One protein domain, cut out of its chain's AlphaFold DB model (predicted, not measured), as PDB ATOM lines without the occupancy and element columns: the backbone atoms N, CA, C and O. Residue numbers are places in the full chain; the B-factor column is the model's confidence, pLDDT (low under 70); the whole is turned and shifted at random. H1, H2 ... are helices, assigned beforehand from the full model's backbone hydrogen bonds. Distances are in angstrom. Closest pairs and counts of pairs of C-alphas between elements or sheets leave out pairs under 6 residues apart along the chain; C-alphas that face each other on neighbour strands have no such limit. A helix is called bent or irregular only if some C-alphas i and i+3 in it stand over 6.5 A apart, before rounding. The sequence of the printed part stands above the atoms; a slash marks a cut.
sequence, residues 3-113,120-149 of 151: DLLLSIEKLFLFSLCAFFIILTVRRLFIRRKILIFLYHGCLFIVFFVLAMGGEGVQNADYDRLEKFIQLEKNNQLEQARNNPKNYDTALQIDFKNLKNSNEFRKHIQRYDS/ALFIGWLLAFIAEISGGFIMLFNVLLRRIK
ATOM      1  N   ASP A   3     -12.681 -20.027  21.317       45.75
ATOM      2  CA  ASP A   3     -13.666 -19.202  22.048       45.75
ATOM      3  C   ASP A   3     -13.263 -18.396  23.293       45.75
ATOM      4  O   ASP A   3     -14.062 -17.598  23.781       45.75
ATOM      5  N   LEU A   4     -12.019 -18.486  23.761       41.00
ATOM      6  CA  LEU A   4     -11.597 -17.799  24.990       41.00
ATOM      7  C   LEU A   4     -11.611 -16.258  24.870       41.00
ATOM      8  O   LEU A   4     -12.090 -15.561  25.754       41.00
ATOM      9  N   LEU A   5     -11.161 -15.711  23.736       42.91
ATOM     10  CA  LEU A   5     -11.196 -14.261  23.482       42.91
ATOM     11  C   LEU A   5     -12.622 -13.736  23.232       42.91
ATOM     12  O   LEU A   5     -12.970 -12.652  23.690       42.91
ATOM     13  N   LEU A   6     -13.463 -14.529  22.561       46.94
ATOM     14  CA  LEU A   6     -14.838 -14.158  22.214       46.94
ATOM     15  C   LEU A   6     -15.780 -14.155  23.428       46.94
ATOM     16  O   LEU A   6     -16.712 -13.350  23.468       46.94
ATOM     17  N   SER A   7     -15.559 -15.033  24.413       56.94
ATOM     18  CA  SER A   7     -16.366 -15.059  25.641       56.94
ATOM     19  C   SER A   7     -15.998 -13.907  26.585       56.94
ATOM     20  O   SER A   7     -16.889 -13.241  27.115       56.94
ATOM     21  N   ILE A   8     -14.703 -13.593  26.726       62.78
ATOM     22  CA  ILE A   8     -14.216 -12.496  27.577       62.78
ATOM     23  C   ILE A   8     -14.744 -11.145  27.088       62.78
ATOM     24  O   ILE A   8     -15.202 -10.341  27.901       62.78
ATOM     25  N   GLU A   9     -14.727 -10.894  25.777       65.56
ATOM     26  CA  GLU A   9     -15.246  -9.647  25.201       65.56
ATOM     27  C   GLU A   9     -16.743  -9.459  25.491       65.56
ATOM     28  O   GLU A   9     -17.165  -8.365  25.878       65.56
ATOM     29  N   LYS A  10     -17.544 -10.527  25.380       65.12
ATOM     30  CA  LYS A  10     -18.982 -10.498  25.694       65.12
ATOM     31  C   LYS A  10     -19.242 -10.275  27.182       65.12
ATOM     32  O   LYS A  10     -20.034  -9.400  27.527       65.12
ATOM     33  N   LEU A  11     -18.544 -11.002  28.056       65.50
ATOM     34  CA  LEU A  11     -18.646 -10.867  29.516       65.50
ATOM     35  C   LEU A  11     -18.231  -9.467  29.986       65.50
ATOM     36  O   LEU A  11     -18.873  -8.880  30.865       65.50
ATOM     37  N   PHE A  12     -17.190  -8.905  29.367       70.62
ATOM     38  CA  PHE A  12     -16.758  -7.533  29.599       70.62
ATOM     39  C   PHE A  12     -17.850  -6.538  29.198       70.62
ATOM     40  O   PHE A  12     -18.223  -5.689  30.008       70.62
ATOM     41  N   LEU A  13     -18.419  -6.672  27.992       72.69
ATOM     42  CA  LEU A  13     -19.480  -5.783  27.511       72.69
ATOM     43  C   LEU A  13     -20.732  -5.853  28.399       72.69
ATOM     44  O   LEU A  13     -21.308  -4.820  28.740       72.69
ATOM     45  N   PHE A  14     -21.127  -7.059  28.813       66.31
ATOM     46  CA  PHE A  14     -22.292  -7.279  29.671       66.31
ATOM     47  C   PHE A  14     -22.101  -6.637  31.047       66.31
ATOM     48  O   PHE A  14     -22.971  -5.912  31.538       66.31
ATOM     49  N   SER A  15     -20.919  -6.828  31.635       68.56
ATOM     50  CA  SER A  15     -20.543  -6.206  32.905       68.56
ATOM     51  C   SER A  15     -20.495  -4.683  32.796       68.56
ATOM     52  O   SER A  15     -20.906  -3.977  33.717       68.56
ATOM     53  N   LEU A  16     -20.021  -4.159  31.662       75.06
ATOM     54  CA  LEU A  16     -19.923  -2.724  31.411       75.06
ATOM     55  C   LEU A  16     -21.323  -2.098  31.307       75.06
ATOM     56  O   LEU A  16     -21.596  -1.064  31.918       75.06
ATOM     57  N   CYS A  17     -22.234  -2.755  30.584       70.56
ATOM     58  CA  CYS A  17     -23.635  -2.355  30.489       70.56
ATOM     59  C   CYS A  17     -24.320  -2.361  31.862       70.56
ATOM     60  O   CYS A  17     -24.949  -1.367  32.233       70.56
ATOM     61  N   ALA A  18     -24.157  -3.432  32.646       68.44
ATOM     62  CA  ALA A  18     -24.715  -3.524  33.994       68.44
ATOM     63  C   ALA A  18     -24.175  -2.415  34.915       68.44
ATOM     64  O   ALA A  18     -24.948  -1.733  35.595       68.44
ATOM     65  N   PHE A  19     -22.867  -2.153  34.857       73.12
ATOM     66  CA  PHE A  19     -22.227  -1.050  35.568       73.12
ATOM     67  C   PHE A  19     -22.869   0.303  35.226       73.12
ATOM     68  O   PHE A  19     -23.235   1.056  36.133       73.12
ATOM     69  N   PHE A  20     -23.051   0.618  33.939       74.06
ATOM     70  CA  PHE A  20     -23.638   1.894  33.525       74.06
ATOM     71  C   PHE A  20     -25.109   2.034  33.928       74.06
ATOM     72  O   PHE A  20     -25.521   3.129  34.325       74.06
ATOM     73  N   ILE A  21     -25.891   0.953  33.880       71.69
ATOM     74  CA  ILE A  21     -27.293   0.949  34.326       71.69
ATOM     75  C   ILE A  21     -27.369   1.286  35.815       71.69
ATOM     76  O   ILE A  21     -28.071   2.222  36.202       71.69
ATOM     77  N   ILE A  22     -26.603   0.582  36.650       68.56
ATOM     78  CA  ILE A  22     -26.635   0.791  38.101       68.56
ATOM     79  C   ILE A  22     -26.100   2.183  38.455       68.56
ATOM     80  O   ILE A  22     -26.709   2.908  39.248       68.56
ATOM     81  N   LEU A  23     -25.020   2.616  37.800       70.62
ATOM     82  CA  LEU A  23     -24.486   3.966  37.954       70.62
ATOM     83  C   LEU A  23     -25.539   5.035  37.619       70.62
ATOM     84  O   LEU A  23     -25.638   6.045  38.320       70.62
ATOM     85  N   THR A  24     -26.324   4.820  36.561       69.12
ATOM     86  CA  THR A  24     -27.389   5.733  36.126       69.12
ATOM     87  C   THR A  24     -28.525   5.782  37.142       69.12
ATOM     88  O   THR A  24     -28.901   6.876  37.568       69.12
ATOM     89  N   VAL A  25     -29.009   4.623  37.607       66.88
ATOM     90  CA  VAL A  25     -30.033   4.539  38.660       66.88
ATOM     91  C   VAL A  25     -29.565   5.281  39.907       66.88
ATOM     92  O   VAL A  25     -30.268   6.153  40.411       66.88
ATOM     93  N   ARG A  26     -28.340   5.038  40.376       66.69
ATOM     94  CA  ARG A  26     -27.846   5.664  41.609       66.69
ATOM     95  C   ARG A  26     -27.585   7.166  41.468       66.69
ATOM     96  O   ARG A  26     -27.797   7.921  42.421       66.69
ATOM     97  N   ARG A  27     -27.180   7.629  40.279       69.88
ATOM     98  CA  ARG A  27     -27.041   9.065  39.972       69.88
ATOM     99  C   ARG A  27     -28.363   9.830  40.062       69.88
ATOM    100  O   ARG A  27     -28.312  11.021  40.367       69.88
ATOM    101  N   LEU A  28     -29.509   9.186  39.834       67.06
ATOM    102  CA  LEU A  28     -30.823   9.829  39.969       67.06
ATOM    103  C   LEU A  28     -31.171  10.161  41.430       67.06
ATOM    104  O   LEU A  28     -31.885  11.132  41.673       67.06
ATOM    105  N   PHE A  29     -30.637   9.414  42.404       62.84
ATOM    106  CA  PHE A  29     -31.030   9.541  43.814       62.84
ATOM    107  C   PHE A  29     -29.972  10.195  44.722       62.84
ATOM    108  O   PHE A  29     -30.329  10.739  45.769       62.84
ATOM    109  N   ILE A  30     -28.681  10.198  44.355       64.00
ATOM    110  CA  ILE A  30     -27.595  10.618  45.264       64.00
ATOM    111  C   ILE A  30     -26.736  11.757  44.678       64.00
ATOM    112  O   ILE A  30     -26.168  11.660  43.592       64.00
ATOM    113  N   ARG A  31     -26.558  12.845  45.450       59.72
ATOM    114  CA  ARG A  31     -25.813  14.061  45.042       59.72
ATOM    115  C   ARG A  31     -24.283  13.902  44.940       59.72
ATOM    116  O   ARG A  31     -23.652  14.675  44.222       59.72
ATOM    117  N   ARG A  32     -23.654  12.951  45.646       61.78
ATOM    118  CA  ARG A  32     -22.180  12.787  45.685       61.78
ATOM    119  C   ARG A  32     -21.665  11.917  44.528       61.78
ATOM    120  O   ARG A  32     -21.400  10.732  44.695       61.78
ATOM    121  N   LYS A  33     -21.497  12.534  43.355       64.19
ATOM    122  CA  LYS A  33     -21.272  11.857  42.061       64.19
ATOM    123  C   LYS A  33     -19.964  11.052  41.930       64.19
ATOM    124  O   LYS A  33     -19.964  10.042  41.235       64.19
ATOM    125  N   ILE A  34     -18.873  11.473  42.575       63.03
ATOM    126  CA  ILE A  34     -17.537  10.856  42.409       63.03
ATOM    127  C   ILE A  34     -17.387   9.555  43.208       63.03
ATOM    128  O   ILE A  34     -16.934   8.550  42.670       63.03
ATOM    129  N   LEU A  35     -17.828   9.542  44.470       60.09
ATOM    130  CA  LEU A  35     -17.725   8.358  45.336       60.09
ATOM    131  C   LEU A  35     -18.589   7.196  44.831       60.09
ATOM    132  O   LEU A  35     -18.214   6.037  44.964       60.09
ATOM    133  N   ILE A  36     -19.725   7.511  44.202       65.69
ATOM    134  CA  ILE A  36     -20.609   6.520  43.584       65.69
ATOM    135  C   ILE A  36     -19.914   5.827  42.413       65.69
ATOM    136  O   ILE A  36     -19.956   4.604  42.323       65.69
ATOM    137  N   PHE A  37     -19.265   6.602  41.540       63.88
ATOM    138  CA  PHE A  37     -18.539   6.065  40.394       63.88
ATOM    139  C   PHE A  37     -17.393   5.151  40.837       63.88
ATOM    140  O   PHE A  37     -17.287   4.030  40.348       63.88
ATOM    141  N   LEU A  38     -16.603   5.590  41.823       67.31
ATOM    142  CA  LEU A  38     -15.519   4.792  42.408       67.31
ATOM    143  C   LEU A  38     -16.025   3.473  43.004       67.31
ATOM    144  O   LEU A  38     -15.464   2.423  42.714       67.31
ATOM    145  N   TYR A  39     -17.113   3.509  43.780       67.69
ATOM    146  CA  TYR A  39     -17.699   2.304  44.374       67.69
ATOM    147  C   TYR A  39     -18.115   1.277  43.313       67.69
ATOM    148  O   TYR A  39     -17.754   0.109  43.419       67.69
ATOM    149  N   HIS A  40     -18.821   1.713  42.266       67.38
ATOM    150  CA  HIS A  40     -19.263   0.811  41.199       67.38
ATOM    151  C   HIS A  40     -18.083   0.305  40.372       67.38
ATOM    152  O   HIS A  40     -18.123  -0.822  39.893       67.38
ATOM    153  N   GLY A  41     -17.039   1.125  40.201       69.62
ATOM    154  CA  GLY A  41     -15.849   0.748  39.447       69.62
ATOM    155  C   GLY A  41     -15.098  -0.367  40.162       69.62
ATOM    156  O   GLY A  41     -14.756  -1.372  39.547       69.62
ATOM    157  N   CYS A  42     -14.937  -0.249  41.482       71.62
ATOM    158  CA  CYS A  42     -14.385  -1.323  42.302       71.62
ATOM    159  C   CYS A  42     -15.256  -2.585  42.248       71.62
ATOM    160  O   CYS A  42     -14.723  -3.679  42.093       71.62
ATOM    161  N   LEU A  43     -16.583  -2.442  42.334       70.44
ATOM    162  CA  LEU A  43     -17.517  -3.569  42.264       70.44
ATOM    163  C   LEU A  43     -17.415  -4.303  40.915       70.44
ATOM    164  O   LEU A  43     -17.329  -5.528  40.886       70.44
ATOM    165  N   PHE A  44     -17.345  -3.548  39.814       72.31
ATOM    166  CA  PHE A  44     -17.123  -4.069  38.466       72.31
ATOM    167  C   PHE A  44     -15.812  -4.852  38.385       72.31
ATOM    168  O   PHE A  44     -15.819  -5.988  37.925       72.31
ATOM    169  N   ILE A  45     -14.703  -4.284  38.873       72.12
ATOM    170  CA  ILE A  45     -13.391  -4.947  38.840       72.12
ATOM    171  C   ILE A  45     -13.428  -6.256  39.638       72.12
ATOM    172  O   ILE A  45     -12.938  -7.271  39.152       72.12
ATOM    173  N   VAL A  46     -14.032  -6.260  40.829       70.81
ATOM    174  CA  VAL A  46     -14.130  -7.464  41.669       70.81
ATOM    175  C   VAL A  46     -14.938  -8.558  40.971       70.81
ATOM    176  O   VAL A  46     -14.465  -9.688  40.877       70.81
ATOM    177  N   PHE A  47     -16.121  -8.235  40.442       67.75
ATOM    178  CA  PHE A  47     -16.947  -9.219  39.738       67.75
ATOM    179  C   PHE A  47     -16.296  -9.717  38.449       67.75
ATOM    180  O   PHE A  47     -16.345 -10.910  38.162       67.75
ATOM    181  N   PHE A  48     -15.636  -8.831  37.710       68.88
ATOM    182  CA  PHE A  48     -14.936  -9.183  36.482       68.88
ATOM    183  C   PHE A  48     -13.734 -10.103  36.746       68.88
ATOM    184  O   PHE A  48     -13.587 -11.126  36.085       68.88
ATOM    185  N   VAL A  49     -12.909  -9.803  37.758       67.62
ATOM    186  CA  VAL A  49     -11.765 -10.650  38.142       67.62
ATOM    187  C   VAL A  49     -12.224 -12.009  38.665       67.62
ATOM    188  O   VAL A  49     -11.624 -13.020  38.311       67.62
ATOM    189  N   LEU A  50     -13.290 -12.063  39.470       64.81
ATOM    190  CA  LEU A  50     -13.855 -13.333  39.940       64.81
ATOM    191  C   LEU A  50     -14.380 -14.189  38.779       64.81
ATOM    192  O   LEU A  50     -14.156 -15.397  38.769       64.81
ATOM    193  N   ALA A  51     -15.013 -13.569  37.781       63.41
ATOM    194  CA  ALA A  51     -15.478 -14.263  36.583       63.41
ATOM    195  C   ALA A  51     -14.323 -14.768  35.700       63.41
ATOM    196  O   ALA A  51     -14.384 -15.883  35.186       63.41
ATOM    197  N   MET A  52     -13.246 -13.986  35.564       60.31
ATOM    198  CA  MET A  52     -12.039 -14.402  34.840       60.31
ATOM    199  C   MET A  52     -11.235 -15.484  35.578       60.31
ATOM    200  O   MET A  52     -10.676 -16.381  34.950       60.31
ATOM    201  N   GLY A  53     -11.169 -15.427  36.911       54.19
ATOM    202  CA  GLY A  53     -10.369 -16.343  37.730       54.19
ATOM    203  C   GLY A  53     -10.776 -17.817  37.611       54.19
ATOM    204  O   GLY A  53      -9.930 -18.694  37.780       54.19
ATOM    205  N   GLY A  54     -12.032 -18.106  37.256       54.41
ATOM    206  CA  GLY A  54     -12.502 -19.475  37.003       54.41
ATOM    207  C   GLY A  54     -11.902 -20.130  35.748       54.41
ATOM    208  O   GLY A  54     -11.846 -21.353  35.653       54.41
ATOM    209  N   GLU A  55     -11.401 -19.344  34.795       50.12
ATOM    210  CA  GLU A  55     -10.928 -19.839  33.497       50.12
ATOM    211  C   GLU A  55      -9.525 -20.454  33.540       50.12
ATOM    212  O   GLU A  55      -9.253 -21.426  32.833       50.12
ATOM    213  N   GLY A  56      -8.649 -19.948  34.415       52.25
ATOM    214  CA  GLY A  56      -7.312 -20.518  34.607       52.25
ATOM    215  C   GLY A  56      -7.350 -21.957  35.134       52.25
ATOM    216  O   GLY A  56      -6.495 -22.765  34.782       52.25
ATOM    217  N   VAL A  57      -8.372 -22.289  35.930       55.41
ATOM    218  CA  VAL A  57      -8.577 -23.637  36.482       55.41
ATOM    219  C   VAL A  57      -9.195 -24.569  35.434       55.41
ATOM    220  O   VAL A  57      -8.687 -25.670  35.239       55.41
ATOM    221  N   GLN A  58     -10.206 -24.107  34.684       59.34
ATOM    222  CA  GLN A  58     -10.800 -24.892  33.593       59.34
ATOM    223  C   GLN A  58      -9.770 -25.238  32.506       59.34
ATOM    224  O   GLN A  58      -9.664 -26.402  32.124       59.34
ATOM    225  N   ASN A  59      -8.957 -24.278  32.049       65.31
ATOM    226  CA  ASN A  59      -7.903 -24.560  31.064       65.31
ATOM    227  C   ASN A  59      -6.893 -25.592  31.577       65.31
ATOM    228  O   ASN A  59      -6.515 -26.493  30.836       65.31
ATOM    229  N   ALA A  60      -6.503 -25.512  32.852       71.75
ATOM    230  CA  ALA A  60      -5.573 -26.473  33.430       71.75
ATOM    231  C   ALA A  60      -6.148 -27.900  33.471       71.75
ATOM    232  O   ALA A  60      -5.396 -28.860  33.308       71.75
ATOM    233  N   ASP A  61      -7.453 -28.070  33.695       76.94
ATOM    234  CA  ASP A  61      -8.104 -29.386  33.699       76.94
ATOM    235  C   ASP A  61      -8.209 -29.976  32.284       76.94
ATOM    236  O   ASP A  61      -7.926 -31.161  32.085       76.94
ATOM    237  N   TYR A  62      -8.534 -29.150  31.286       80.38
ATOM    238  CA  TYR A  62      -8.579 -29.570  29.881       80.38
ATOM    239  C   TYR A  62      -7.186 -29.869  29.304       80.38
ATOM    240  O   TYR A  62      -7.032 -30.867  28.599       80.38
ATOM    241  N   ASP A  63      -6.158 -29.094  29.663       82.88
ATOM    242  CA  ASP A  63      -4.764 -29.365  29.282       82.88
ATOM    243  C   ASP A  63      -4.271 -30.699  29.870       82.88
ATOM    244  O   ASP A  63      -3.565 -31.479  29.216       82.88
ATOM    245  N   ARG A  64      -4.661 -31.004  31.115       87.25
ATOM    246  CA  ARG A  64      -4.354 -32.291  31.754       87.25
ATOM    247  C   ARG A  64      -5.121 -33.440  31.110       87.25
ATOM    248  O   ARG A  64      -4.521 -34.489  30.870       87.25
ATOM    249  N   LEU A  65      -6.392 -33.243  30.755       88.81
ATOM    250  CA  LEU A  65      -7.160 -34.212  29.971       88.81
ATOM    251  C   LEU A  65      -6.496 -34.487  28.615       88.81
ATOM    252  O   LEU A  65      -6.408 -35.645  28.206       88.81
ATOM    253  N   GLU A  66      -6.003 -33.461  27.922       87.69
ATOM    254  CA  GLU A  66      -5.319 -33.627  26.638       87.69
ATOM    255  C   GLU A  66      -4.046 -34.471  26.784       87.69
ATOM    256  O   GLU A  66      -3.866 -35.445  26.045       87.69
ATOM    257  N   LYS A  67      -3.208 -34.183  27.788       87.81
ATOM    258  CA  LYS A  67      -2.040 -35.019  28.115       87.81
ATOM    259  C   LYS A  67      -2.439 -36.459  28.439       87.81
ATOM    260  O   LYS A  67      -1.780 -37.398  27.995       87.81
ATOM    261  N   PHE A  68      -3.535 -36.648  29.168       89.31
ATOM    262  CA  PHE A  68      -4.059 -37.971  29.501       89.31
ATOM    263  C   PHE A  68      -4.482 -38.750  28.244       89.31
ATOM    264  O   PHE A  68      -4.133 -39.920  28.095       89.31
ATOM    265  N   ILE A  69      -5.168 -38.090  27.302       89.75
ATOM    266  CA  ILE A  69      -5.560 -38.665  26.005       89.75
ATOM    267  C   ILE A  69      -4.329 -39.036  25.172       89.75
ATOM    268  O   ILE A  69      -4.315 -40.090  24.538       89.75
ATOM    269  N   GLN A  70      -3.297 -38.191  25.151       92.06
ATOM    270  CA  GLN A  70      -2.061 -38.473  24.414       92.06
ATOM    271  C   GLN A  70      -1.344 -39.710  24.972       92.06
ATOM    272  O   GLN A  70      -0.945 -40.588  24.207       92.06
ATOM    273  N   LEU A  71      -1.241 -39.824  26.299       90.44
ATOM    274  CA  LEU A  71      -0.652 -40.992  26.958       90.44
ATOM    275  C   LEU A  71      -1.452 -42.274  26.701       90.44
ATOM    276  O   LEU A  71      -0.860 -43.337  26.511       90.44
ATOM    277  N   GLU A  72      -2.782 -42.183  26.662       90.12
ATOM    278  CA  GLU A  72      -3.654 -43.311  26.323       90.12
ATOM    279  C   GLU A  72      -3.475 -43.743  24.860       90.12
ATOM    280  O   GLU A  72      -3.252 -44.921  24.596       90.12
ATOM    281  N   LYS A  73      -3.462 -42.795  23.912       91.69
ATOM    282  CA  LYS A  73      -3.237 -43.073  22.480       91.69
ATOM    283  C   LYS A  73      -1.875 -43.703  22.198       91.69
ATOM    284  O   LYS A  73      -1.761 -44.527  21.295       91.69
ATOM    285  N   ASN A  74      -0.859 -43.328  22.971       92.31
ATOM    286  CA  ASN A  74       0.495 -43.857  22.834       92.31
ATOM    287  C   ASN A  74       0.718 -45.166  23.616       92.31
ATOM    288  O   ASN A  74       1.844 -45.657  23.644       92.31
ATOM    289  N   ASN A  75      -0.312 -45.732  24.266       90.38
ATOM    290  CA  ASN A  75      -0.206 -46.892  25.168       90.38
ATOM    291  C   ASN A  75       0.808 -46.696  26.318       90.38
ATOM    292  O   ASN A  75       1.341 -47.655  26.867       90.38
ATOM    293  N   GLN A  76       1.073 -45.444  26.701       90.81
ATOM    294  CA  GLN A  76       2.023 -45.069  27.756       90.81
ATOM    295  C   GLN A  76       1.333 -44.741  29.084       90.81
ATOM    296  O   GLN A  76       2.001 -44.441  30.073       90.81
ATOM    297  N   LEU A  77       0.000 -44.799  29.128       87.50
ATOM    298  CA  LEU A  77      -0.777 -44.400  30.294       87.50
ATOM    299  C   LEU A  77      -0.431 -45.218  31.546       87.50
ATOM    300  O   LEU A  77      -0.180 -44.637  32.597       87.50
ATOM    301  N   GLU A  78      -0.356 -46.548  31.455       87.62
ATOM    302  CA  GLU A  78       0.007 -47.380  32.614       87.62
ATOM    303  C   GLU A  78       1.439 -47.121  33.091       87.62
ATOM    304  O   GLU A  78       1.696 -47.031  34.293       87.62
ATOM    305  N   GLN A  79       2.373 -46.916  32.159       88.44
ATOM    306  CA  GLN A  79       3.751 -46.560  32.488       88.44
ATOM    307  C   GLN A  79       3.825 -45.203  33.205       88.44
ATOM    308  O   GLN A  79       4.559 -45.062  34.185       88.44
ATOM    309  N   ALA A  80       3.042 -44.220  32.753       86.94
ATOM    310  CA  ALA A  80       2.933 -42.912  33.390       86.94
ATOM    311  C   ALA A  80       2.309 -43.002  34.794       86.94
ATOM    312  O   ALA A  80       2.799 -42.352  35.718       86.94
ATOM    313  N   ARG A  81       1.298 -43.862  34.994       87.12
ATOM    314  CA  ARG A  81       0.680 -44.111  36.312       87.12
ATOM    315  C   ARG A  81       1.632 -44.785  37.296       87.12
ATOM    316  O   ARG A  81       1.595 -44.462  38.480       87.12
ATOM    317  N   ASN A  82       2.483 -45.688  36.814       88.56
ATOM    318  CA  ASN A  82       3.487 -46.366  37.636       88.56
ATOM    319  C   ASN A  82       4.660 -45.440  38.003       88.56
ATOM    320  O   ASN A  82       5.274 -45.621  39.053       88.56
ATOM    321  N   ASN A  83       4.929 -44.411  37.190       89.25
ATOM    322  CA  ASN A  83       5.975 -43.409  37.427       89.25
ATOM    323  C   ASN A  83       5.428 -41.965  37.414       89.25
ATOM    324  O   ASN A  83       5.863 -41.139  36.605       89.25
ATOM    325  N   PRO A  84       4.519 -41.608  38.340       85.88
ATOM    326  CA  PRO A  84       3.821 -40.326  38.299       85.88
ATOM    327  C   PRO A  84       4.732 -39.147  38.683       85.88
ATOM    328  O   PRO A  84       4.444 -38.010  38.330       85.88
ATOM    329  N   LYS A  85       5.869 -39.396  39.348       86.19
ATOM    330  CA  LYS A  85       6.802 -38.360  39.841       86.19
ATOM    331  C   LYS A  85       7.359 -37.433  38.751       86.19
ATOM    332  O   LYS A  85       7.840 -36.356  39.082       86.19
ATOM    333  N   ASN A  86       7.295 -37.847  37.485       85.69
ATOM    334  CA  ASN A  86       7.757 -37.060  36.339       85.69
ATOM    335  C   ASN A  86       6.721 -36.033  35.847       85.69
ATOM    336  O   ASN A  86       7.009 -35.272  34.927       85.69
ATOM    337  N   TYR A  87       5.524 -36.027  36.431       86.88
ATOM    338  CA  TYR A  87       4.410 -35.173  36.038       86.88
ATOM    339  C   TYR A  87       4.057 -34.180  37.148       86.88
ATOM    340  O   TYR A  87       4.462 -34.338  38.300       86.88
ATOM    341  N   ASP A  88       3.293 -33.149  36.808       86.19
ATOM    342  CA  ASP A  88       2.794 -32.165  37.764       86.19
ATOM    343  C   ASP A  88       1.853 -32.797  38.798       86.19
ATOM    344  O   ASP A  88       1.138 -33.757  38.514       86.19
ATOM    345  N   THR A  89       1.836 -32.249  40.015       86.88
ATOM    346  CA  THR A  89       1.095 -32.806  41.158       86.88
ATOM    347  C   THR A  89      -0.389 -33.029  40.865       86.88
ATOM    348  O   THR A  89      -0.959 -34.009  41.343       86.88
ATOM    349  N   ALA A  90      -1.015 -32.156  40.072       84.75
ATOM    350  CA  ALA A  90      -2.419 -32.292  39.699       84.75
ATOM    351  C   ALA A  90      -2.632 -33.523  38.803       84.75
ATOM    352  O   ALA A  90      -3.438 -34.388  39.140       84.75
ATOM    353  N   LEU A  91      -1.821 -33.691  37.753       86.50
ATOM    354  CA  LEU A  91      -1.886 -34.875  36.892       86.50
ATOM    355  C   LEU A  91      -1.533 -36.174  37.643       86.50
ATOM    356  O   LEU A  91      -2.098 -37.230  37.365       86.50
ATOM    357  N   GLN A  92      -0.653 -36.114  38.652       88.12
ATOM    358  CA  GLN A  92      -0.377 -37.261  39.530       88.12
ATOM    359  C   GLN A  92      -1.609 -37.717  40.321       88.12
ATOM    360  O   GLN A  92      -1.797 -38.917  40.538       88.12
ATOM    361  N   ILE A  93      -2.419 -36.770  40.791       86.31
ATOM    362  CA  ILE A  93      -3.675 -37.057  41.493       86.31
ATOM    363  C   ILE A  93      -4.684 -37.647  40.504       86.31
ATOM    364  O   ILE A  93      -5.302 -38.671  40.805       86.31
ATOM    365  N   ASP A  94      -4.774 -37.075  39.304       87.38
ATOM    366  CA  ASP A  94      -5.646 -37.561  38.231       87.38
ATOM    367  C   ASP A  94      -5.312 -39.014  37.855       87.38
ATOM    368  O   ASP A  94      -6.202 -39.861  37.785       87.38
ATOM    369  N   PHE A  95      -4.026 -39.365  37.742       89.06
ATOM    370  CA  PHE A  95      -3.578 -40.744  37.514       89.06
ATOM    371  C   PHE A  95      -4.004 -41.727  38.609       89.06
ATOM    372  O   PHE A  95      -4.220 -42.905  38.319       89.06
ATOM    373  N   LYS A  96      -4.123 -41.297  39.867       85.69
ATOM    374  CA  LYS A  96      -4.580 -42.177  40.956       85.69
ATOM    375  C   LYS A  96      -6.084 -42.409  40.899       85.69
ATOM    376  O   LYS A  96      -6.537 -43.524  41.146       85.69
ATOM    377  N   ASN A  97      -6.834 -41.373  40.543       85.75
ATOM    378  CA  ASN A  97      -8.287 -41.363  40.664       85.75
ATOM    379  C   ASN A  97      -9.016 -41.795  39.384       85.75
ATOM    380  O   ASN A  97     -10.159 -42.233  39.466       85.75
ATOM    381  N   LEU A  98      -8.375 -41.685  38.217       88.56
ATOM    382  CA  LEU A  98      -9.018 -41.844  36.911       88.56
ATOM    383  C   LEU A  98      -8.330 -42.946  36.103       88.56
ATOM    384  O   LEU A  98      -7.101 -43.026  36.049       88.56
ATOM    385  N   LYS A  99      -9.116 -43.834  35.484       86.12
ATOM    386  CA  LYS A  99      -8.602 -45.006  34.757       86.12
ATOM    387  C   LYS A  99      -8.312 -44.735  33.288       86.12
ATOM    388  O   LYS A  99      -7.379 -45.320  32.753       86.12
ATOM    389  N   ASN A 100      -9.116 -43.900  32.642       86.44
ATOM    390  CA  ASN A 100      -9.015 -43.586  31.218       86.44
ATOM    391  C   ASN A 100      -9.515 -42.162  30.937       86.44
ATOM    392  O   ASN A 100     -10.141 -41.526  31.793       86.44
ATOM    393  N   SER A 101      -9.269 -41.667  29.723       86.56
ATOM    394  CA  SER A 101      -9.708 -40.328  29.318       86.56
ATOM    395  C   SER A 101     -11.229 -40.148  29.354       86.56
ATOM    396  O   SER A 101     -11.708 -39.040  29.589       86.56
ATOM    397  N   ASN A 102     -12.011 -41.219  29.184       87.44
ATOM    398  CA  ASN A 102     -13.471 -41.168  29.293       87.44
ATOM    399  C   ASN A 102     -13.935 -40.899  30.731       87.44
ATOM    400  O   ASN A 102     -14.872 -40.129  30.947       87.44
ATOM    401  N   GLU A 103     -13.290 -41.518  31.718       88.12
ATOM    402  CA  GLU A 103     -13.557 -41.274  33.134       88.12
ATOM    403  C   GLU A 103     -13.105 -39.871  33.539       88.12
ATOM    404  O   GLU A 103     -13.839 -39.184  34.243       88.12
ATOM    405  N   PHE A 104     -11.973 -39.402  33.009       88.81
ATOM    406  CA  PHE A 104     -11.517 -38.026  33.201       88.81
ATOM    407  C   PHE A 104     -12.507 -37.020  32.599       88.81
ATOM    408  O   PHE A 104     -12.962 -36.110  33.286       88.81
ATOM    409  N   ARG A 105     -12.965 -37.226  31.361       86.31
ATOM    410  CA  ARG A 105     -13.984 -36.362  30.751       86.31
ATOM    411  C   ARG A 105     -15.258 -36.309  31.595       86.31
ATOM    412  O   ARG A 105     -15.783 -35.226  31.820       86.31
ATOM    413  N   LYS A 106     -15.726 -37.453  32.103       84.88
ATOM    414  CA  LYS A 106     -16.884 -37.507  33.011       84.88
ATOM    415  C   LYS A 106     -16.614 -36.828  34.351       84.88
ATOM    416  O   LYS A 106     -17.540 -36.269  34.924       84.88
ATOM    417  N   HIS A 107     -15.388 -36.906  34.861       83.50
ATOM    418  CA  HIS A 107     -14.977 -36.226  36.082       83.50
ATOM    419  C   HIS A 107     -15.055 -34.713  35.893       83.50
ATOM    420  O   HIS A 107     -15.791 -34.068  36.632       83.50
ATOM    421  N   ILE A 108     -14.418 -34.176  34.847       81.44
ATOM    422  CA  ILE A 108     -14.512 -32.750  34.502       81.44
ATOM    423  C   ILE A 108     -15.980 -32.364  34.334       81.44
ATOM    424  O   ILE A 108     -16.447 -31.510  35.064       81.44
ATOM    425  N   GLN A 109     -16.757 -33.071  33.510       75.81
ATOM    426  CA  GLN A 109     -18.178 -32.766  33.279       75.81
ATOM    427  C   GLN A 109     -19.067 -32.827  34.532       75.81
ATOM    428  O   GLN A 109     -20.105 -32.176  34.574       75.81
ATOM    429  N   ARG A 110     -18.717 -33.636  35.540       71.81
ATOM    430  CA  ARG A 110     -19.494 -33.756  36.784       71.81
ATOM    431  C   ARG A 110     -19.237 -32.589  37.735       71.81
ATOM    432  O   ARG A 110     -20.146 -32.206  38.465       71.81
ATOM    433  N   TYR A 111     -18.007 -32.083  37.759       63.06
ATOM    434  CA  TYR A 111     -17.614 -30.927  38.572       63.06
ATOM    435  C   TYR A 111     -17.738 -29.604  37.813       63.06
ATOM    436  O   TYR A 111     -17.803 -28.551  38.437       63.06
ATOM    437  N   ASP A 112     -17.892 -29.666  36.492       59.03
ATOM    438  CA  ASP A 112     -18.410 -28.605  35.638       59.03
ATOM    439  C   ASP A 112     -19.934 -28.510  35.841       59.03
ATOM    440  O   ASP A 112     -20.738 -28.649  34.919       59.03
ATOM    441  N   SER A 113     -20.356 -28.325  37.099       51.75
ATOM    442  CA  SER A 113     -21.682 -27.814  37.413       51.75
ATOM    443  C   SER A 113     -21.745 -26.410  36.822       51.75
ATOM    444  O   SER A 113     -21.338 -25.449  37.473       51.75
ATOM    445  N   ALA A 120     -23.321 -16.568  36.269       65.94
ATOM    446  CA  ALA A 120     -22.707 -16.134  37.525       65.94
ATOM    447  C   ALA A 120     -22.558 -14.606  37.580       65.94
ATOM    448  O   ALA A 120     -22.903 -13.972  38.584       65.94
ATOM    449  N   LEU A 121     -22.089 -14.001  36.484       66.44
ATOM    450  CA  LEU A 121     -22.010 -12.547  36.346       66.44
ATOM    451  C   LEU A 121     -23.395 -11.905  36.348       66.44
ATOM    452  O   LEU A 121     -23.600 -10.900  37.029       66.44
ATOM    453  N   PHE A 122     -24.355 -12.497  35.640       67.50
ATOM    454  CA  PHE A 122     -25.738 -12.039  35.615       67.50
ATOM    455  C   PHE A 122     -26.364 -12.059  37.014       67.50
ATOM    456  O   PHE A 122     -26.928 -11.051  37.433       67.50
ATOM    457  N   ILE A 123     -26.209 -13.146  37.776       67.50
ATOM    458  CA  ILE A 123     -26.707 -13.268  39.155       67.50
ATOM    459  C   ILE A 123     -26.028 -12.237  40.067       67.50
ATOM    460  O   ILE A 123     -26.709 -11.563  40.843       67.50
ATOM    461  N   GLY A 124     -24.706 -12.063  39.959       68.81
ATOM    462  CA  GLY A 124     -23.965 -11.064  40.733       68.81
ATOM    463  C   GLY A 124     -24.454  -9.636  40.473       68.81
ATOM    464  O   GLY A 124     -24.737  -8.883  41.411       68.81
ATOM    465  N   TRP A 125     -24.643  -9.279  39.202       69.44
ATOM    466  CA  TRP A 125     -25.175  -7.975  38.812       69.44
ATOM    467  C   TRP A 125     -26.655  -7.799  39.167       69.44
ATOM    468  O   TRP A 125     -27.048  -6.706  39.578       69.44
ATOM    469  N   LEU A 126     -27.466  -8.855  39.084       71.38
ATOM    470  CA  LEU A 126     -28.871  -8.845  39.495       71.38
ATOM    471  C   LEU A 126     -29.000  -8.537  40.993       71.38
ATOM    472  O   LEU A 126     -29.789  -7.676  41.381       71.38
ATOM    473  N   LEU A 127     -28.186  -9.183  41.833       72.81
ATOM    474  CA  LEU A 127     -28.141  -8.910  43.271       72.81
ATOM    475  C   LEU A 127     -27.695  -7.470  43.562       72.81
ATOM    476  O   LEU A 127     -28.321  -6.789  44.378       72.81
ATOM    477  N   ALA A 128     -26.664  -6.981  42.866       71.44
ATOM    478  CA  ALA A 128     -26.206  -5.597  42.997       71.44
ATOM    479  C   ALA A 128     -27.307  -4.589  42.613       71.44
ATOM    480  O   ALA A 128     -27.527  -3.602  43.316       71.44
ATOM    481  N   PHE A 129     -28.051  -4.861  41.541       71.44
ATOM    482  CA  PHE A 129     -29.160  -4.023  41.091       71.44
ATOM    483  C   PHE A 129     -30.324  -3.997  42.094       71.44
ATOM    484  O   PHE A 129     -30.824  -2.922  42.433       71.44
ATOM    485  N   ILE A 130     -30.724  -5.157  42.629       73.81
ATOM    486  CA  ILE A 130     -31.782  -5.261  43.648       73.81
ATOM    487  C   ILE A 130     -31.394  -4.492  44.916       73.81
ATOM    488  O   ILE A 130     -32.220  -3.763  45.478       73.81
ATOM    489  N   ALA A 131     -30.140  -4.614  45.356       74.56
ATOM    490  CA  ALA A 131     -29.633  -3.886  46.514       74.56
ATOM    491  C   ALA A 131     -29.718  -2.362  46.311       74.56
ATOM    492  O   ALA A 131     -30.140  -1.635  47.214       74.56
ATOM    493  N   GLU A 132     -29.394  -1.873  45.113       69.25
ATOM    494  CA  GLU A 132     -29.448  -0.441  44.806       69.25
ATOM    495  C   GLU A 132     -30.871   0.111  44.710       69.25
ATOM    496  O   GLU A 132     -31.147   1.184  45.254       69.25
ATOM    497  N   ILE A 133     -31.806  -0.629  44.104       72.56
ATOM    498  CA  ILE A 133     -33.228  -0.243  44.102       72.56
ATOM    499  C   ILE A 133     -33.769  -0.188  45.532       72.56
ATOM    500  O   ILE A 133     -34.458   0.767  45.899       72.56
ATOM    501  N   SER A 134     -33.423  -1.179  46.353       73.62
ATOM    502  CA  SER A 134     -33.856  -1.248  47.751       73.62
ATOM    503  C   SER A 134     -33.335  -0.052  48.555       73.62
ATOM    504  O   SER A 134     -34.093   0.589  49.288       73.62
ATOM    505  N   GLY A 135     -32.067   0.325  48.360       72.31
ATOM    506  CA  GLY A 135     -31.482   1.531  48.951       72.31
ATOM    507  C   GLY A 135     -32.180   2.820  48.501       72.31
ATOM    508  O   GLY A 135     -32.467   3.690  49.329       72.31
ATOM    509  N   GLY A 136     -32.520   2.925  47.213       70.12
ATOM    510  CA  GLY A 136     -33.302   4.037  46.667       70.12
ATOM    511  C   GLY A 136     -34.684   4.161  47.314       70.12
ATOM    512  O   GLY A 136     -35.071   5.250  47.744       70.12
ATOM    513  N   PHE A 137     -35.397   3.043  47.472       72.19
ATOM    514  CA  PHE A 137     -36.697   2.991  48.147       72.19
ATOM    515  C   PHE A 137     -36.624   3.448  49.606       72.19
ATOM    516  O   PHE A 137     -37.436   4.273  50.026       72.19
ATOM    517  N   ILE A 138     -35.629   2.982  50.367       75.88
ATOM    518  CA  ILE A 138     -35.408   3.409  51.759       75.88
ATOM    519  C   ILE A 138     -35.186   4.923  51.829       75.88
ATOM    520  O   ILE A 138     -35.719   5.608  52.707       75.88
ATOM    521  N   MET A 139     -34.410   5.469  50.895       73.38
ATOM    522  CA  MET A 139     -34.132   6.900  50.841       73.38
ATOM    523  C   MET A 139     -35.409   7.706  50.551       73.38
ATOM    524  O   MET A 139     -35.675   8.700  51.229       73.38
ATOM    525  N   LEU A 140     -36.237   7.245  49.612       74.62
ATOM    526  CA  LEU A 140     -37.512   7.870  49.244       74.62
ATOM    527  C   LEU A 140     -38.540   7.799  50.386       74.62
ATOM    528  O   LEU A 140     -39.193   8.796  50.703       74.62
ATOM    529  N   PHE A 141     -38.618   6.654  51.064       76.19
ATOM    530  CA  PHE A 141     -39.462   6.447  52.238       76.19
ATOM    531  C   PHE A 141     -39.069   7.376  53.396       76.19
ATOM    532  O   PHE A 141     -39.926   8.026  53.993       76.19
ATOM    533  N   ASN A 142     -37.768   7.539  53.656       76.81
ATOM    534  CA  ASN A 142     -37.270   8.479  54.662       76.81
ATOM    535  C   ASN A 142     -37.614   9.943  54.338       76.81
ATOM    536  O   ASN A 142     -37.919  10.725  55.243       76.81
ATOM    537  N   VAL A 143     -37.584  10.337  53.060       78.88
ATOM    538  CA  VAL A 143     -38.000  11.682  52.623       78.88
ATOM    539  C   VAL A 143     -39.502  11.892  52.845       78.88
ATOM    540  O   VAL A 143     -39.899  12.947  53.345       78.88
ATOM    541  N   LEU A 144     -40.331  10.895  52.522       76.75
ATOM    542  CA  LEU A 144     -41.778  10.933  52.759       76.75
ATOM    543  C   LEU A 144     -42.111  11.025  54.253       76.75
ATOM    544  O   LEU A 144     -42.870  11.910  54.645       76.75
ATOM    545  N   LEU A 145     -41.488  10.195  55.095       78.06
ATOM    546  CA  LEU A 145     -41.664  10.242  56.551       78.06
ATOM    547  C   LEU A 145     -41.300  11.611  57.135       78.06
ATOM    548  O   LEU A 145     -42.041  12.148  57.955       78.06
ATOM    549  N   ARG A 146     -40.189  12.213  56.693       76.44
ATOM    550  CA  ARG A 146     -39.808  13.568  57.126       76.44
ATOM    551  C   ARG A 146     -40.821  14.627  56.694       76.44
ATOM    552  O   ARG A 146     -41.081  15.545  57.462       76.44
ATOM    553  N   ARG A 147     -41.404  14.510  55.496       71.94
ATOM    554  CA  ARG A 147     -42.466  15.423  55.037       71.94
ATOM    555  C   ARG A 147     -43.755  15.280  55.840       71.94
ATOM    556  O   ARG A 147     -44.389  16.294  56.094       71.94
ATOM    557  N   ILE A 148     -44.127  14.062  56.227       75.25
ATOM    558  CA  ILE A 148     -45.307  13.813  57.070       75.25
ATOM    559  C   ILE A 148     -45.077  14.355  58.485       75.25
ATOM    560  O   ILE A 148     -45.967  14.979  59.034       75.25
ATOM    561  N   LYS A 149     -43.877  14.174  59.052       70.75
ATOM    562  CA  LYS A 149     -43.537  14.657  60.403       70.75
ATOM    563  C   LYS A 149     -43.432  16.188  60.513       70.75
ATOM    564  O   LYS A 149     -43.575  16.723  61.604       70.75
TER     565      LYS A 149
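What this domain is: This is residues 3 to 113 and 120 to 149 of the 151 residues of an uncharacterized protein of uncultured bacterium (UniProt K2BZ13). A long helical hairpin of H1 and H2 has a third long helix, H6, running beside it in a staggered three-helix bundle, and a small head of H3, H4 and H5 gathers round the far part of H2, beyond H1. H6 runs on past the hairpin, and its residues 141 to 149 stick out free at one end of the rod. The printed part has 141 residues with six named helices, H1 to H6 in chain order, and no named strand: its class is all helix. It is extended, with a radius of gyration of the C-alphas of 24.3 A, and spans 81 by 28 by 22 A.

How they stand to each other: H1, residues 4 to 29, and H2, residues 33 to 73, form a helical hairpin over a tight link; they touch at a shallow tilt of 19 degrees, opposite ways, H2 with residues 33 to 52 alone, and their closest C-alphas, of Phe 19 and Phe 44, are 6.6 A apart. H2 is the hub, touching four other helices. H3, residues 77 to 82, touches H2 only at the corner and only just, with 3 pairs of C-alphas within 8 A, the closest being Leu 71 and Leu 77 at 4.8 A. H4, residues 89 to 97, only just touches H3, also with 3 such pairs; the closest C-alphas, of Arg 81 and Phe 95, are 5.6 A apart, and the two are about perpendicular at 79 degrees. H5, residues 101 to 111, touches residues 61 to 72 of H2 at a shallow tilt of 21 degrees, opposite ways, with the C-alphas of Ile 69 and Ser 101 closest at 5.6 A. H6, residues 120 to 149, touches H1 and runs the same way at 0 degrees, a shallow tilt, the closest C-alphas being those of Ile 22 and Phe 129 at 6.2 A. With residues 120 to 124 alone H6 touches residues 47 to 51 of H2, opposite ways at a shallow tilt of 19 degrees, closest at the C-alphas of Ala 51 and Leu 121, 6.8 A. H1, H2 and H6 make an up and down bundle, each running against the one before it in the chain. H5 and H6 are apart. Each O i to N i+4 pair is within hydrogen-bond range in H3, H4, H5 and H6, against 20 of 22 in H1 and 32 of 37 in H2.

Where its parts are: H1 begins at C-alpha 4 (-11.597, -17.799, 24.990) and is 38.5 A long from first to last C-alpha. H2 measures 61.0 A and ends at C-alpha 73 (-3.237, -43.073, 22.480); it is neither bent nor irregular, but only just: C-alphas 53 and 56 are 6.0 A apart. H3, H4 and H5 are short, and H6, 43.7 A, ends at C-alpha 149 (-43.537, 14.657, 60.403).

The domain as a whole: The two C-alphas farthest apart, of Asn 75 and Lys 149, are 83.1 A apart. Residues 114 to 119 are not printed, and C-alphas 113 and 120 are 11.7 A apart across this cut. Of the links that are printed whole, none is long. The mean pLDDT of the printed part is 73.9; 54 residues are under 70, among them residues 3 to 11, 24 to 41 and 47 to 59.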